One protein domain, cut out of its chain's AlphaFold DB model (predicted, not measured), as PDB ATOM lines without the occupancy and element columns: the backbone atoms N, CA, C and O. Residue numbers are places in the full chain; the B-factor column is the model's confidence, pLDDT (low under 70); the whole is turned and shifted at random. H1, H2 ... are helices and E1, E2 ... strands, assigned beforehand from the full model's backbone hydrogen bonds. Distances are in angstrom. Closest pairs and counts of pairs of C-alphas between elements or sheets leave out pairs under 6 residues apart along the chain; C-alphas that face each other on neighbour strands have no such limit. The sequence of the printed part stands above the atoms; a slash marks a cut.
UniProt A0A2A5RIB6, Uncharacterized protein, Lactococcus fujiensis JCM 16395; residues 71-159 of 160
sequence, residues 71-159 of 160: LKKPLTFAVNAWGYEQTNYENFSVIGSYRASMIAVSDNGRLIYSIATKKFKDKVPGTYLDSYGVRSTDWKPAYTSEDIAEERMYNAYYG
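What this domain is: This is residues 71 to 159 of the 160 residues of an uncharacterized protein of Lactococcus fujiensis JCM 16395 (UniProt A0A2A5RIB6). Picture one antiparallel sheet of five strands, curled like part of a barrel but left open between its edge strands E4 and E5, with the short helix H1 over E4 and the longer helix H2 at the far end of the long axis, only grazing the sheet. The meander E1 E2 E3 E4, each strand the antiparallel neighbour of the one before, makes most of this wall; from H1 a long link, residues 122 to 135, leads to E5, which adds itself beside E1. The printed part has 89 residues with five named strands and two named helices, in the order E1 E2 E3 E4 H1 E5 H2 along the chain; across the sheet the order is E4 E3 E2 E1 E5, and the class is mixed, helices and strands. The whole is compact, with a radius of gyration of the C-alphas of 13.3 A, yet elongated in outline, with spans of 44 by 27 by 21 A.

Where its parts are: Find C-alpha 71 at (-26.678, -2.220, 14.853); from there E1, the longest strand, runs through residues 71 to 80 over 23.3 A. Go on to residues 90 to 98 for E2, also 23.3 A from first to last C-alpha, which bends by 56 degrees at residue 95. E3 follows at residues 101 to 106, 16.0 A long, and E4 at residues 112 to 116, 13.5 A long. Look next for C-alpha 117 at (-17.666, -8.340, 7.033), where H1 begins; it holds residues 117 to 121. E5 takes residues 136 to 141, 13.9 A long. H2, residues 145 to 158, is the longest helix, 20.0 A from first to last C-alpha, and ends with C-alpha 158 at (6.423, 2.597, 35.393).

How they stand to each other: Start in the sheet, which is strongly twisted, with C-alphas up to 7.3 A off its best plane. E1 and E2 form a hairpin, with directions 139 degrees apart; look for N 75 and O 94, within hydrogen-bond range at 2.9 A. E2 and E3 form the next hairpin, at 148 degrees, where N 103 and O 96 are 2.8 A apart. E3 and E4 form a third, at 147 degrees, with N 102 and O 115 at 2.7 A. On the other side of E1 from E2 you find E5, antiparallel to E1 at 114 degrees, with N 80 and O 136 at 3.0 A. E4 and E5 are the edge strands, and they are apart. From edge to edge the strands' lines turn by 90 degrees and the way across the sheet turns by 102 degrees. Now look at H1, which is on the sheet and over E4 at a height of 6.2 A; the closest C-alphas of E3 and H1 are those of Ser 101 and Thr 117, 4.8 A apart. H2 is only just on the sheet, with 5 pairs of C-alphas within 10 A, and only grazes it with residues 145 to 151; the closest C-alphas of E2 and H2 are those of Glu 90 and Ile 148, 7.2 A apart. H1 and H2 are apart. In both H1 and H2 each O i to N i+4 pair is within hydrogen-bond range.

The domain as a whole: The two C-alphas farthest apart are those of Arg 99 and Tyr 157, at 43.9 A. The printed part runs from residue 71 to 159 of a chain of 160 residues and has no cut. The link from H1 to E5, 14 residues, is long; the link from E1 to E2 is short, and the others are tight. The mean pLDDT of the printed part is 82.8; look for values under 70 at residues 81 to 87, residues 131 to 133 and residue 159.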
ATOM      1  N   LEU A  71     -26.190  -1.127  14.024       93.81
ATOM      2  CA  LEU A  71     -26.678  -2.220  14.853       93.81
ATOM      3  C   LEU A  71     -27.621  -1.664  15.924       93.81
ATOM      4  O   LEU A  71     -27.424  -0.558  16.417       93.81
ATOM      5  N   LYS A  72     -28.607  -2.465  16.347       93.50
ATOM      6  CA  LYS A  72     -29.483  -2.103  17.482       93.50
ATOM      7  C   LYS A  72     -28.691  -1.852  18.767       93.50
ATOM      8  O   LYS A  72     -29.079  -1.018  19.574       93.50
ATOM      9  N   LYS A  73     -27.619  -2.621  18.966       92.50
ATOM     10  CA  LYS A  73     -26.656  -2.463  20.053       92.50
ATOM     11  C   LYS A  73     -25.252  -2.612  19.467       92.50
ATOM     12  O   LYS A  73     -25.028  -3.605  18.763       92.50
ATOM     13  N   PRO A  74     -24.337  -1.661  19.717       92.94
ATOM     14  CA  PRO A  74     -22.932  -1.839  19.386       92.94
ATOM     15  C   PRO A  74     -22.357  -3.087  20.063       92.94
ATOM     16  O   PRO A  74     -22.820  -3.495  21.127       92.94
ATOM     17  N   LEU A  75     -21.357  -3.696  19.431       94.38
ATOM     18  CA  LEU A  75     -20.628  -4.836  19.983       94.38
ATOM     19  C   LEU A  75     -19.193  -4.418  20.277       94.38
ATOM     20  O   LEU A  75     -18.465  -4.069  19.347       94.38
ATOM     21  N   THR A  76     -18.796  -4.477  21.541       93.56
ATOM     22  CA  THR A  76     -17.491  -3.996  22.006       93.56
ATOM     23  C   THR A  76     -16.544  -5.161  22.273       93.56
ATOM     24  O   THR A  76     -16.954  -6.180  22.827       93.56
ATOM     25  N   PHE A  77     -15.290  -5.019  21.849       91.56
ATOM     26  CA  PHE A  77     -14.254  -6.045  21.969       91.56
ATOM     27  C   PHE A  77     -12.917  -5.419  22.357       91.56
ATOM     28  O   PHE A  77     -12.621  -4.296  21.940       91.56
ATOM     29  N   ALA A  78     -12.094  -6.186  23.069       89.62
ATOM     30  CA  ALA A  78     -10.719  -5.813  23.364       89.62
ATOM     31  C   ALA A  78      -9.874  -5.681  22.083       89.62
ATOM     32  O   ALA A  78     -10.019  -6.446  21.114       89.62
ATOM     33  N   VAL A  79      -8.978  -4.699  22.090       85.00
ATOM     34  CA  VAL A  79      -7.917  -4.528  21.097       85.00
ATOM     35  C   VAL A  79      -6.647  -5.166  21.644       85.00
ATOM     36  O   VAL A  79      -6.211  -4.826  22.739       85.00
ATOM     37  N   ASN A  80      -6.010  -6.025  20.846       75.88
ATOM     38  CA  ASN A  80      -4.612  -6.360  21.087       75.88
ATOM     39  C   ASN A  80      -3.771  -5.211  20.554       75.88
ATOM     40  O   ASN A  80      -3.733  -4.960  19.339       75.88
ATOM     41  N   ALA A  81      -3.135  -4.507  21.474       64.25
ATOM     42  CA  ALA A  81      -2.207  -3.458  21.142       64.25
ATOM     43  C   ALA A  81      -0.778  -4.020  20.980       64.25
ATOM     44  O   ALA A  81      -0.505  -5.199  21.215       64.25
ATOM     45  N   TRP A  82       0.081  -3.217  20.366       61.44
ATOM     46  CA  TRP A  82       1.312  -3.651  19.712       61.44
ATOM     47  C   TRP A  82       2.412  -4.063  20.693       61.44
ATOM     48  O   TRP A  82       2.796  -3.251  21.519       61.44
ATOM     49  N   GLY A  83       2.989  -5.258  20.493       46.69
ATOM     50  CA  GLY A  83       4.427  -5.492  20.226       46.69
ATOM     51  C   GLY A  83       5.510  -5.076  21.233       46.69
ATOM     52  O   GLY A  83       6.652  -5.488  21.061       46.69
ATOM     53  N   TYR A  84       5.183  -4.315  22.264       45.56
ATOM     54  CA  TYR A  84       6.009  -3.960  23.411       45.56
ATOM     55  C   TYR A  84       5.048  -3.881  24.598       45.56
ATOM     56  O   TYR A  84       3.880  -3.549  24.420       45.56
ATOM     57  N   GLU A  85       5.506  -4.197  25.798       47.09
ATOM     58  CA  GLU A  85       4.716  -4.249  27.040       47.09
ATOM     59  C   GLU A  85       4.163  -2.868  27.498       47.09
ATOM     60  O   GLU A  85       4.018  -2.625  28.685       47.09
ATOM     61  N   GLN A  86       3.887  -1.935  26.575       51.91
ATOM     62  CA  GLN A  86       3.623  -0.509  26.824       51.91
ATOM     63  C   GLN A  86       2.269  -0.004  26.309       51.91
ATOM     64  O   GLN A  86       2.008   1.200  26.290       51.91
ATOM     65  N   THR A  87       1.399  -0.874  25.808       57.28
ATOM     66  CA  THR A  87       0.140  -0.406  25.230       57.28
ATOM     67  C   THR A  87      -1.026  -0.528  26.193       57.28
ATOM     68  O   THR A  87      -1.475  -1.632  26.485       57.28
ATOM     69  N   ASN A  88      -1.561   0.633  26.587       71.00
ATOM     70  CA  ASN A  88      -2.810   0.758  27.330       71.00
ATOM     71  C   ASN A  88      -3.901  -0.158  26.767       71.00
ATOM     72  O   ASN A  88      -4.097  -0.228  25.551       71.00
ATOM     73  N   TYR A  89      -4.668  -0.770  27.665       82.62
ATOM     74  CA  TYR A  89      -5.892  -1.463  27.299       82.62
ATOM     75  C   TYR A  89      -6.841  -0.513  26.558       82.62
ATOM     76  O   TYR A  89      -7.170   0.587  27.014       82.62
ATOM     77  N   GLU A  90      -7.257  -0.949  25.373       84.31
ATOM     78  CA  GLU A  90      -8.173  -0.247  24.484       84.31
ATOM     79  C   GLU A  90      -9.282  -1.220  24.079       84.31
ATOM     80  O   GLU A  90      -9.016  -2.395  23.808       84.31
ATOM     81  N   ASN A  91     -10.517  -0.734  23.947       88.88
ATOM     82  CA  ASN A  91     -11.539  -1.451  23.199       88.88
ATOM     83  C   ASN A  91     -11.901  -0.733  21.900       88.88
ATOM     84  O   ASN A  91     -11.554   0.426  21.625       88.88
ATOM     85  N   PHE A  92     -12.613  -1.480  21.066       89.75
ATOM     86  CA  PHE A  92     -13.329  -0.949  19.926       89.75
ATOM     87  C   PHE A  92     -14.768  -1.445  19.938       89.75
ATOM     88  O   PHE A  92     -15.057  -2.593  20.275       89.75
ATOM     89  N   SER A  93     -15.675  -0.589  19.490       92.88
ATOM     90  CA  SER A  93     -17.093  -0.882  19.351       92.88
ATOM     91  C   SER A  93     -17.470  -0.972  17.881       92.88
ATOM     92  O   SER A  93     -17.360  -0.001  17.138       92.88
ATOM     93  N   VAL A  94     -17.944  -2.136  17.442       93.38
ATOM     94  CA  VAL A  94     -18.575  -2.322  16.132       93.38
ATOM     95  C   VAL A  94     -19.989  -1.766  16.199       93.38
ATOM     96  O   VAL A  94     -20.842  -2.305  16.899       93.38
ATOM     97  N   ILE A  95     -20.241  -0.696  15.454       94.81
ATOM     98  CA  ILE A  95     -21.490   0.075  15.528       94.81
ATOM     99  C   ILE A  95     -22.457  -0.237  14.386       94.81
ATOM    100  O   ILE A  95     -23.646   0.053  14.479       94.81
ATOM    101  N   GLY A  96     -21.969  -0.800  13.282       94.38
ATOM    102  CA  GLY A  96     -22.763  -0.907  12.064       94.38
ATOM    103  C   GLY A  96     -22.019  -1.537  10.904       94.38
ATOM    104  O   GLY A  96     -20.891  -2.012  11.034       94.38
ATOM    105  N   SER A  97     -22.666  -1.535   9.745       93.19
ATOM    106  CA  SER A  97     -22.080  -2.004   8.491       93.19
ATOM    107  C   SER A  97     -22.286  -1.004   7.362       93.19
ATOM    108  O   SER A  97     -23.319  -0.345   7.269       93.19
ATOM    109  N   TYR A  98     -21.302  -0.923   6.477       90.81
ATOM    110  CA  TYR A  98     -21.365  -0.182   5.229       90.81
ATOM    111  C   TYR A  98     -20.733  -1.032   4.129       90.81
ATOM    112  O   TYR A  98     -19.559  -1.400   4.197       90.81
ATOM    113  N   ARG A  99     -21.521  -1.360   3.097       88.38
ATOM    114  CA  ARG A  99     -21.120  -2.283   2.019       88.38
ATOM    115  C   ARG A  99     -20.614  -3.619   2.599       88.38
ATOM    116  O   ARG A  99     -21.302  -4.229   3.408       88.38
ATOM    117  N   ALA A 100     -19.431  -4.078   2.187       88.31
ATOM    118  CA  ALA A 100     -18.797  -5.316   2.653       88.31
ATOM    119  C   ALA A 100     -17.894  -5.106   3.887       88.31
ATOM    120  O   ALA A 100     -16.922  -5.843   4.092       88.31
ATOM    121  N   SER A 101     -18.160  -4.066   4.681       89.94
ATOM    122  CA  SER A 101     -17.364  -3.720   5.853       89.94
ATOM    123  C   SER A 101     -18.246  -3.455   7.069       89.94
ATOM    124  O   SER A 101     -19.317  -2.864   6.970       89.94
ATOM    125  N   MET A 102     -17.776  -3.897   8.226       92.25
ATOM    126  CA  MET A 102     -18.240  -3.461   9.532       92.25
ATOM    127  C   MET A 102     -17.506  -2.177   9.900       92.25
ATOM    128  O   MET A 102     -16.301  -2.071   9.668       92.25
ATOM    129  N   ILE A 103     -18.233  -1.222  10.464       91.69
ATOM    130  CA  ILE A 103     -17.680   0.026  10.978       91.69
ATOM    131  C   ILE A 103     -17.476  -0.139  12.477       91.69
ATOM    132  O   ILE A 103     -18.395  -0.543  13.194       91.69
ATOM    133  N   ALA A 104     -16.261   0.148  12.921       90.56
ATOM    134  CA  ALA A 104     -15.849   0.097  14.309       90.56
ATOM    135  C   ALA A 104     -15.288   1.448  14.750       90.56
ATOM    136  O   ALA A 104     -14.745   2.188  13.936       90.56
ATOM    137  N   VAL A 105     -15.417   1.754  16.032       88.88
ATOM    138  CA  VAL A 105     -14.972   3.010  16.641       88.88
ATOM    139  C   VAL A 105     -14.145   2.667  17.866       88.88
ATOM    140  O   VAL A 105     -14.540   1.784  18.621       88.88
ATOM    141  N   SER A 106     -13.002   3.314  18.060       85.38
ATOM    142  CA  SER A 106     -12.242   3.185  19.308       85.38
ATOM    143  C   SER A 106     -13.021   3.770  20.487       85.38
ATOM    144  O   SER A 106     -13.818   4.686  20.305       85.38
ATOM    145  N   ASP A 107     -12.753   3.314  21.708       81.44
ATOM    146  CA  ASP A 107     -13.469   3.800  22.902       81.44
ATOM    147  C   ASP A 107     -13.390   5.315  23.109       81.44
ATOM    148  O   ASP A 107     -14.343   5.948  23.554       81.44
ATOM    149  N   ASN A 108     -12.265   5.928  22.737       75.94
ATOM    150  CA  ASN A 108     -12.090   7.380  22.802       75.94
ATOM    151  C   ASN A 108     -12.781   8.144  21.653       75.94
ATOM    152  O   ASN A 108     -12.673   9.369  21.584       75.94
ATOM    153  N   GLY A 109     -13.427   7.448  20.715       75.25
ATOM    154  CA  GLY A 109     -14.069   8.030  19.538       75.25
ATOM    155  C   GLY A 109     -13.107   8.679  18.540       75.25
ATOM    156  O   GLY A 109     -13.551   9.314  17.592       75.25
ATOM    157  N   ARG A 110     -11.788   8.575  18.713       74.56
ATOM    158  CA  ARG A 110     -10.829   9.267  17.832       74.56
ATOM    159  C   ARG A 110     -10.539   8.502  16.550       74.56
ATOM    160  O   ARG A 110     -10.088   9.102  15.579       74.56
ATOM    161  N   LEU A 111     -10.767   7.191  16.543       79.56
ATOM    162  CA  LEU A 111     -10.408   6.316  15.440       79.56
ATOM    163  C   LEU A 111     -11.641   5.568  14.949       79.56
ATOM    164  O   LEU A 111     -12.375   4.961  15.727       79.56
ATOM    165  N   ILE A 112     -11.837   5.605  13.632       85.12
ATOM    166  CA  ILE A 112     -12.865   4.841  12.932       85.12
ATOM    167  C   ILE A 112     -12.162   3.784  12.092       85.12
ATOM    168  O   ILE A 112     -11.327   4.096  11.242       85.12
ATOM    169  N   TYR A 113     -12.522   2.531  12.322       85.31
ATOM    170  CA  TYR A 113     -11.970   1.376  11.640       85.31
ATOM    171  C   TYR A 113     -13.004   0.740  10.720       85.31
ATOM    172  O   TYR A 113     -14.212   0.753  10.970       85.31
ATOM    173  N   SER A 114     -12.505   0.107   9.665       87.19
ATOM    174  CA  SER A 114     -13.303  -0.705   8.757       87.19
ATOM    175  C   SER A 114     -12.808  -2.143   8.784       87.19
ATOM    176  O   SER A 114     -11.664  -2.415   8.422       87.19
ATOM    177  N   ILE A 115     -13.677  -3.078   9.149       87.75
ATOM    178  CA  ILE A 115     -13.347  -4.502   9.208       87.75
ATOM    179  C   ILE A 115     -14.115  -5.213   8.101       87.75
ATOM    180  O   ILE A 115     -15.322  -5.040   7.986       87.75
ATOM    181  N   ALA A 116     -13.468  -6.039   7.282       89.00
ATOM    182  CA  ALA A 116     -14.193  -6.816   6.275       89.00
ATOM    183  C   ALA A 116     -15.287  -7.678   6.936       89.00
ATOM    184  O   ALA A 116     -15.010  -8.404   7.892       89.00
ATOM    185  N   THR A 117     -16.520  -7.645   6.415       90.94
ATOM    186  CA  THR A 117     -17.666  -8.340   7.033       90.94
ATOM    187  C   THR A 117     -17.405  -9.832   7.232       90.94
ATOM    188  O   THR A 117     -17.779 -10.377   8.267       90.94
ATOM    189  N   LYS A 118     -16.720 -10.487   6.285       90.69
ATOM    190  CA  LYS A 118     -16.316 -11.895   6.416       90.69
ATOM    191  C   LYS A 118     -15.376 -12.109   7.606       90.69
ATOM    192  O   LYS A 118     -15.659 -12.953   8.440       90.69
ATOM    193  N   LYS A 119     -14.324 -11.290   7.737       90.88
ATOM    194  CA  LYS A 119     -13.365 -11.382   8.853       90.88
ATOM    195  C   LYS A 119     -14.033 -11.173  10.213       90.88
ATOM    196  O   LYS A 119     -13.705 -11.873  11.160       90.88
ATOM    197  N   PHE A 120     -14.991 -10.249  10.291       91.69
ATOM    198  CA  PHE A 120     -15.768 -10.020  11.509       91.69
ATOM    199  C   PHE A 120     -16.698 -11.194  11.854       91.69
ATOM    200  O   PHE A 120     -16.779 -11.577  13.019       91.69
ATOM    201  N   LYS A 121     -17.408 -11.751  10.863       91.69
ATOM    202  CA  LYS A 121     -18.318 -12.892  11.063       91.69
ATOM    203  C   LYS A 121     -17.566 -14.154  11.465       91.69
ATOM    204  O   LYS A 121     -17.965 -14.815  12.413       91.69
ATOM    205  N   ASP A 122     -16.465 -14.425  10.775       94.12
ATOM    206  CA  ASP A 122     -15.619 -15.597  10.999       94.12
ATOM    207  C   ASP A 122     -14.679 -15.399  12.208       94.12
ATOM    208  O   ASP A 122     -13.905 -16.294  12.527       94.12
ATOM    209  N   LYS A 123     -14.718 -14.220  12.857       90.50
ATOM    210  CA  LYS A 123     -13.852 -13.826  13.981       90.50
ATOM    211  C   LYS A 123     -12.381 -14.161  13.727       90.50
ATOM    212  O   LYS A 123     -11.698 -14.718  14.579       90.50
ATOM    213  N   VAL A 124     -11.898 -13.804  12.533       87.69
ATOM    214  CA  VAL A 124     -10.537 -14.125  12.081       87.69
ATOM    215  C   VAL A 124      -9.520 -13.474  13.029       87.69
ATOM    216  O   VAL A 124      -9.481 -12.235  13.081       87.69
ATOM    217  N   PRO A 125      -8.712 -14.259  13.767       84.25
ATOM    218  CA  PRO A 125      -7.728 -13.727  14.708       84.25
ATOM    219  C   PRO A 125      -6.730 -12.790  14.022       84.25
ATOM    220  O   PRO A 125      -6.400 -12.983  12.851       84.25
ATOM    221  N   GLY A 126      -6.261 -11.762  14.736       77.56
ATOM    222  CA  GLY A 126      -5.246 -10.841  14.213       77.56
ATOM    223  C   GLY A 126      -5.724  -9.981  13.037       77.56
ATOM    224  O   GLY A 126      -4.921  -9.536  12.219       77.56
ATOM    225  N   THR A 127      -7.034  -9.741  12.901       84.75
ATOM    226  CA  THR A 127      -7.527  -8.807  11.883       84.75
ATOM    227  C   THR A 127      -7.097  -7.391  12.251       84.75
ATOM    228  O   THR A 127      -7.530  -6.852  13.265       84.75
ATOM    229  N   TYR A 128      -6.252  -6.787  11.419       82.25
ATOM    230  CA  TYR A 128      -5.763  -5.432  11.654       82.25
ATOM    231  C   TYR A 128      -6.881  -4.389  11.599       82.25
ATOM    232  O   TYR A 128      -7.750  -4.436  10.721       82.25
ATOM    233  N   LEU A 129      -6.837  -3.460  12.552       79.88
ATOM    234  CA  LEU A 129      -7.766  -2.338  12.678       79.88
ATOM    235  C   LEU A 129      -7.214  -1.074  12.017       79.88
ATOM    236  O   LEU A 129      -7.975  -0.325  11.407       79.88
ATOM    237  N   ASP A 130      -5.902  -0.855  12.082       73.50
ATOM    238  CA  ASP A 130      -5.241   0.256  11.403       73.50
ATOM    239  C   ASP A 130      -4.525  -0.173  10.113       73.50
ATOM    240  O   ASP A 130      -4.336  -1.353   9.814       73.50
ATOM    241  N   SER A 131      -4.138   0.823   9.316       64.25
ATOM    242  CA  SER A 131      -3.467   0.603   8.033       64.25
ATOM    243  C   SER A 131      -2.022   0.132   8.149       64.25
ATOM    244  O   SER A 131      -1.461  -0.288   7.143       64.25
ATOM    245  N   TYR A 132      -1.415   0.269   9.325       67.50
ATOM    246  CA  TYR A 132      -0.015  -0.071   9.562       67.50
ATOM    247  C   TYR A 132       0.141  -1.472  10.174       67.50
ATOM    248  O   TYR A 132       1.261  -1.953  10.301       67.50
ATOM    249  N   GLY A 133      -0.968  -2.143  10.504       68.50
ATOM    250  CA  GLY A 133      -0.973  -3.466  11.121       68.50
ATOM    251  C   GLY A 133      -0.595  -3.454  12.604       68.50
ATOM    252  O   GLY A 133      -0.185  -4.483  13.128       68.50
ATOM    253  N   VAL A 134      -0.702  -2.301  13.270       72.56
ATOM    254  CA  VAL A 134      -0.201  -2.099  14.640       72.56
ATOM    255  C   VAL A 134      -1.229  -2.562  15.676       72.56
ATOM    256  O   VAL A 134      -0.881  -3.237  16.639       72.56
ATOM    257  N   ARG A 135      -2.511  -2.267  15.452       78.56
ATOM    258  CA  ARG A 135      -3.643  -2.726  16.265       78.56
ATOM    259  C   ARG A 135      -4.369  -3.870  15.585       78.56
ATOM    260  O   ARG A 135      -4.669  -3.801  14.388       78.56
ATOM    261  N   SER A 136      -4.741  -4.885  16.358       81.19
ATOM    262  CA  SER A 136      -5.511  -6.017  15.844       81.19
ATOM    263  C   SER A 136      -6.659  -6.420  16.761       81.19
ATOM    264  O   SER A 136      -6.680  -6.140  17.958       81.19
ATOM    265  N   THR A 137      -7.653  -7.071  16.171       79.88
ATOM    266  CA  THR A 137      -8.785  -7.627  16.907       79.88
ATOM    267  C   THR A 137      -8.350  -8.844  17.718       79.88
ATOM    268  O   THR A 137      -7.842  -9.806  17.133       79.88
ATOM    269  N   ASP A 138      -8.652  -8.858  19.016       80.25
ATOM    270  CA  ASP A 138      -8.533 -10.070  19.841       80.25
ATOM    271  C   ASP A 138      -9.850 -10.863  19.903       80.25
ATOM    272  O   ASP A 138      -9.892 -12.016  20.313       80.25
ATOM    273  N   TRP A 139     -10.963 -10.233  19.502       88.88
ATOM    274  CA  TRP A 139     -12.330 -10.773  19.594       88.88
ATOM    275  C   TRP A 139     -12.760 -11.230  20.996       88.88
ATOM    276  O   TRP A 139     -13.858 -11.771  21.143       88.88
ATOM    277  N   LYS A 140     -11.937 -10.978  22.015       89.94
ATOM    278  CA  LYS A 140     -12.253 -11.188  23.421       89.94
ATOM    279  C   LYS A 140     -13.260 -10.143  23.909       89.94
ATOM    280  O   LYS A 140     -13.421  -9.096  23.265       89.94
ATOM    281  N   PRO A 141     -13.957 -10.425  25.025       91.56
ATOM    282  CA  PRO A 141     -14.764  -9.426  25.711       91.56
ATOM    283  C   PRO A 141     -13.983  -8.130  25.935       91.56
ATOM    284  O   PRO A 141     -12.761  -8.153  26.056       91.56
ATOM    285  N   ALA A 142     -14.700  -7.012  25.950       92.44
ATOM    286  CA  ALA A 142     -14.116  -5.712  26.240       92.44
ATOM    287  C   ALA A 142     -13.487  -5.687  27.641       92.44
ATOM    288  O   ALA A 142     -14.057  -6.252  28.577       92.44
ATOM    289  N   TYR A 143     -12.361  -4.994  27.771       90.38
ATOM    290  CA  TYR A 143     -11.824  -4.554  29.050       90.38
ATOM    291  C   TYR A 143     -12.852  -3.682  29.769       90.38
ATOM    292  O   TYR A 143     -13.530  -2.855  29.142       90.38
ATOM    293  N   THR A 144     -12.960  -3.865  31.079       90.50
ATOM    294  CA  THR A 144     -13.771  -3.006  31.941       90.50
ATOM    295  C   THR A 144     -13.127  -1.628  32.093       90.50
ATOM    296  O   THR A 144     -11.964  -1.410  31.739       90.50
ATOM    297  N   SER A 145     -13.890  -0.665  32.609       86.69
ATOM    298  CA  SER A 145     -13.352   0.668  32.906       86.69
ATOM    299  C   SER A 145     -12.252   0.593  33.965       86.69
ATOM    300  O   SER A 145     -11.284   1.348  33.894       86.69
ATOM    301  N   GLU A 146     -12.403  -0.325  34.917       88.81
ATOM    302  CA  GLU A 146     -11.449  -0.629  35.976       88.81
ATOM    303  C   GLU A 146     -10.154  -1.203  35.393       88.81
ATOM    304  O   GLU A 146      -9.095  -0.644  35.660       88.81
ATOM    305  N   ASP A 147     -10.238  -2.204  34.506       88.81
ATOM    306  CA  ASP A 147      -9.057  -2.787  33.843       88.81
ATOM    307  C   ASP A 147      -8.251  -1.710  33.098       88.81
ATOM    308  O   ASP A 147      -7.026  -1.645  33.177       88.81
ATOM    309  N   ILE A 148      -8.945  -0.828  32.370       85.19
ATOM    310  CA  ILE A 148      -8.310   0.264  31.624       85.19
ATOM    311  C   ILE A 148      -7.680   1.290  32.574       85.19
ATOM    312  O   ILE A 148      -6.627   1.849  32.263       85.19
ATOM    313  N   ALA A 149      -8.326   1.589  33.702       84.69
ATOM    314  CA  ALA A 149      -7.811   2.538  34.681       84.69
ATOM    315  C   ALA A 149      -6.564   1.995  35.393       84.69
ATOM    316  O   ALA A 149      -5.577   2.725  35.506       84.69
ATOM    317  N   GLU A 150      -6.587   0.729  35.815       86.25
ATOM    318  CA  GLU A 150      -5.455   0.047  36.447       86.25
ATOM    319  C   GLU A 150      -4.244   0.002  35.515       86.25
ATOM    320  O   GLU A 150      -3.152   0.413  35.907       86.25
ATOM    321  N   GLU A 151      -4.450  -0.381  34.254       84.81
ATOM    322  CA  GLU A 151      -3.390  -0.430  33.246       84.81
ATOM    323  C   GLU A 151      -2.790   0.960  32.978       84.81
ATOM    324  O   GLU A 151      -1.573   1.131  32.906       84.81
ATOM    325  N   ARG A 152      -3.626   2.003  32.895       82.44
ATOM    326  CA  ARG A 152      -3.138   3.384  32.742       82.44
ATOM    327  C   ARG A 152      -2.339   3.853  33.950       82.44
ATOM    328  O   ARG A 152      -1.348   4.556  33.774       82.44
ATOM    329  N   MET A 153      -2.770   3.505  35.164       83.50
ATOM    330  CA  MET A 153      -2.035   3.833  36.387       83.50
ATOM    331  C   MET A 153      -0.695   3.103  36.441       83.50
ATOM    332  O   MET A 153       0.311   3.719  36.786       83.50
ATOM    333  N   TYR A 154      -0.675   1.824  36.060       83.94
ATOM    334  CA  TYR A 154       0.545   1.035  35.941       83.94
ATOM    335  C   TYR A 154       1.519   1.688  34.950       83.94
ATOM    336  O   TYR A 154       2.634   2.040  35.332       83.94
ATOM    337  N   ASN A 155       1.075   1.973  33.724       79.62
ATOM    338  CA  ASN A 155       1.911   2.602  32.698       79.62
ATOM    339  C   ASN A 155       2.422   3.990  33.121       79.62
ATOM    340  O   ASN A 155       3.604   4.292  32.953       79.62
ATOM    341  N   ALA A 156       1.574   4.806  33.759       79.75
ATOM    342  CA  ALA A 156       1.973   6.110  34.289       79.75
ATOM    343  C   ALA A 156       3.028   6.007  35.406       79.75
ATOM    344  O   ALA A 156       3.897   6.872  35.505       79.75
ATOM    345  N   TYR A 157       2.959   4.968  36.246       80.94
ATOM    346  CA  TYR A 157       3.901   4.755  37.348       80.94
ATOM    347  C   TYR A 157       5.245   4.188  36.874       80.94
ATOM    348  O   TYR A 157       6.294   4.604  37.364       80.94
ATOM    349  N   TYR A 158       5.224   3.267  35.908       79.25
ATOM    350  CA  TYR A 158       6.423   2.597  35.393       79.25
ATOM    351  C   TYR A 158       7.052   3.285  34.170       79.25
ATOM    352  O   TYR A 158       8.073   2.821  33.664       79.25
ATOM    353  N   GLY A 159       6.513   4.432  33.741       60.72
ATOM    354  CA  GLY A 159       7.122   5.286  32.718       60.72
ATOM    355  C   GLY A 159       7.081   4.679  31.316       60.72
ATOM    356  O   GLY A 159       8.083   4.720  30.599       60.72
TER     357      GLY A 159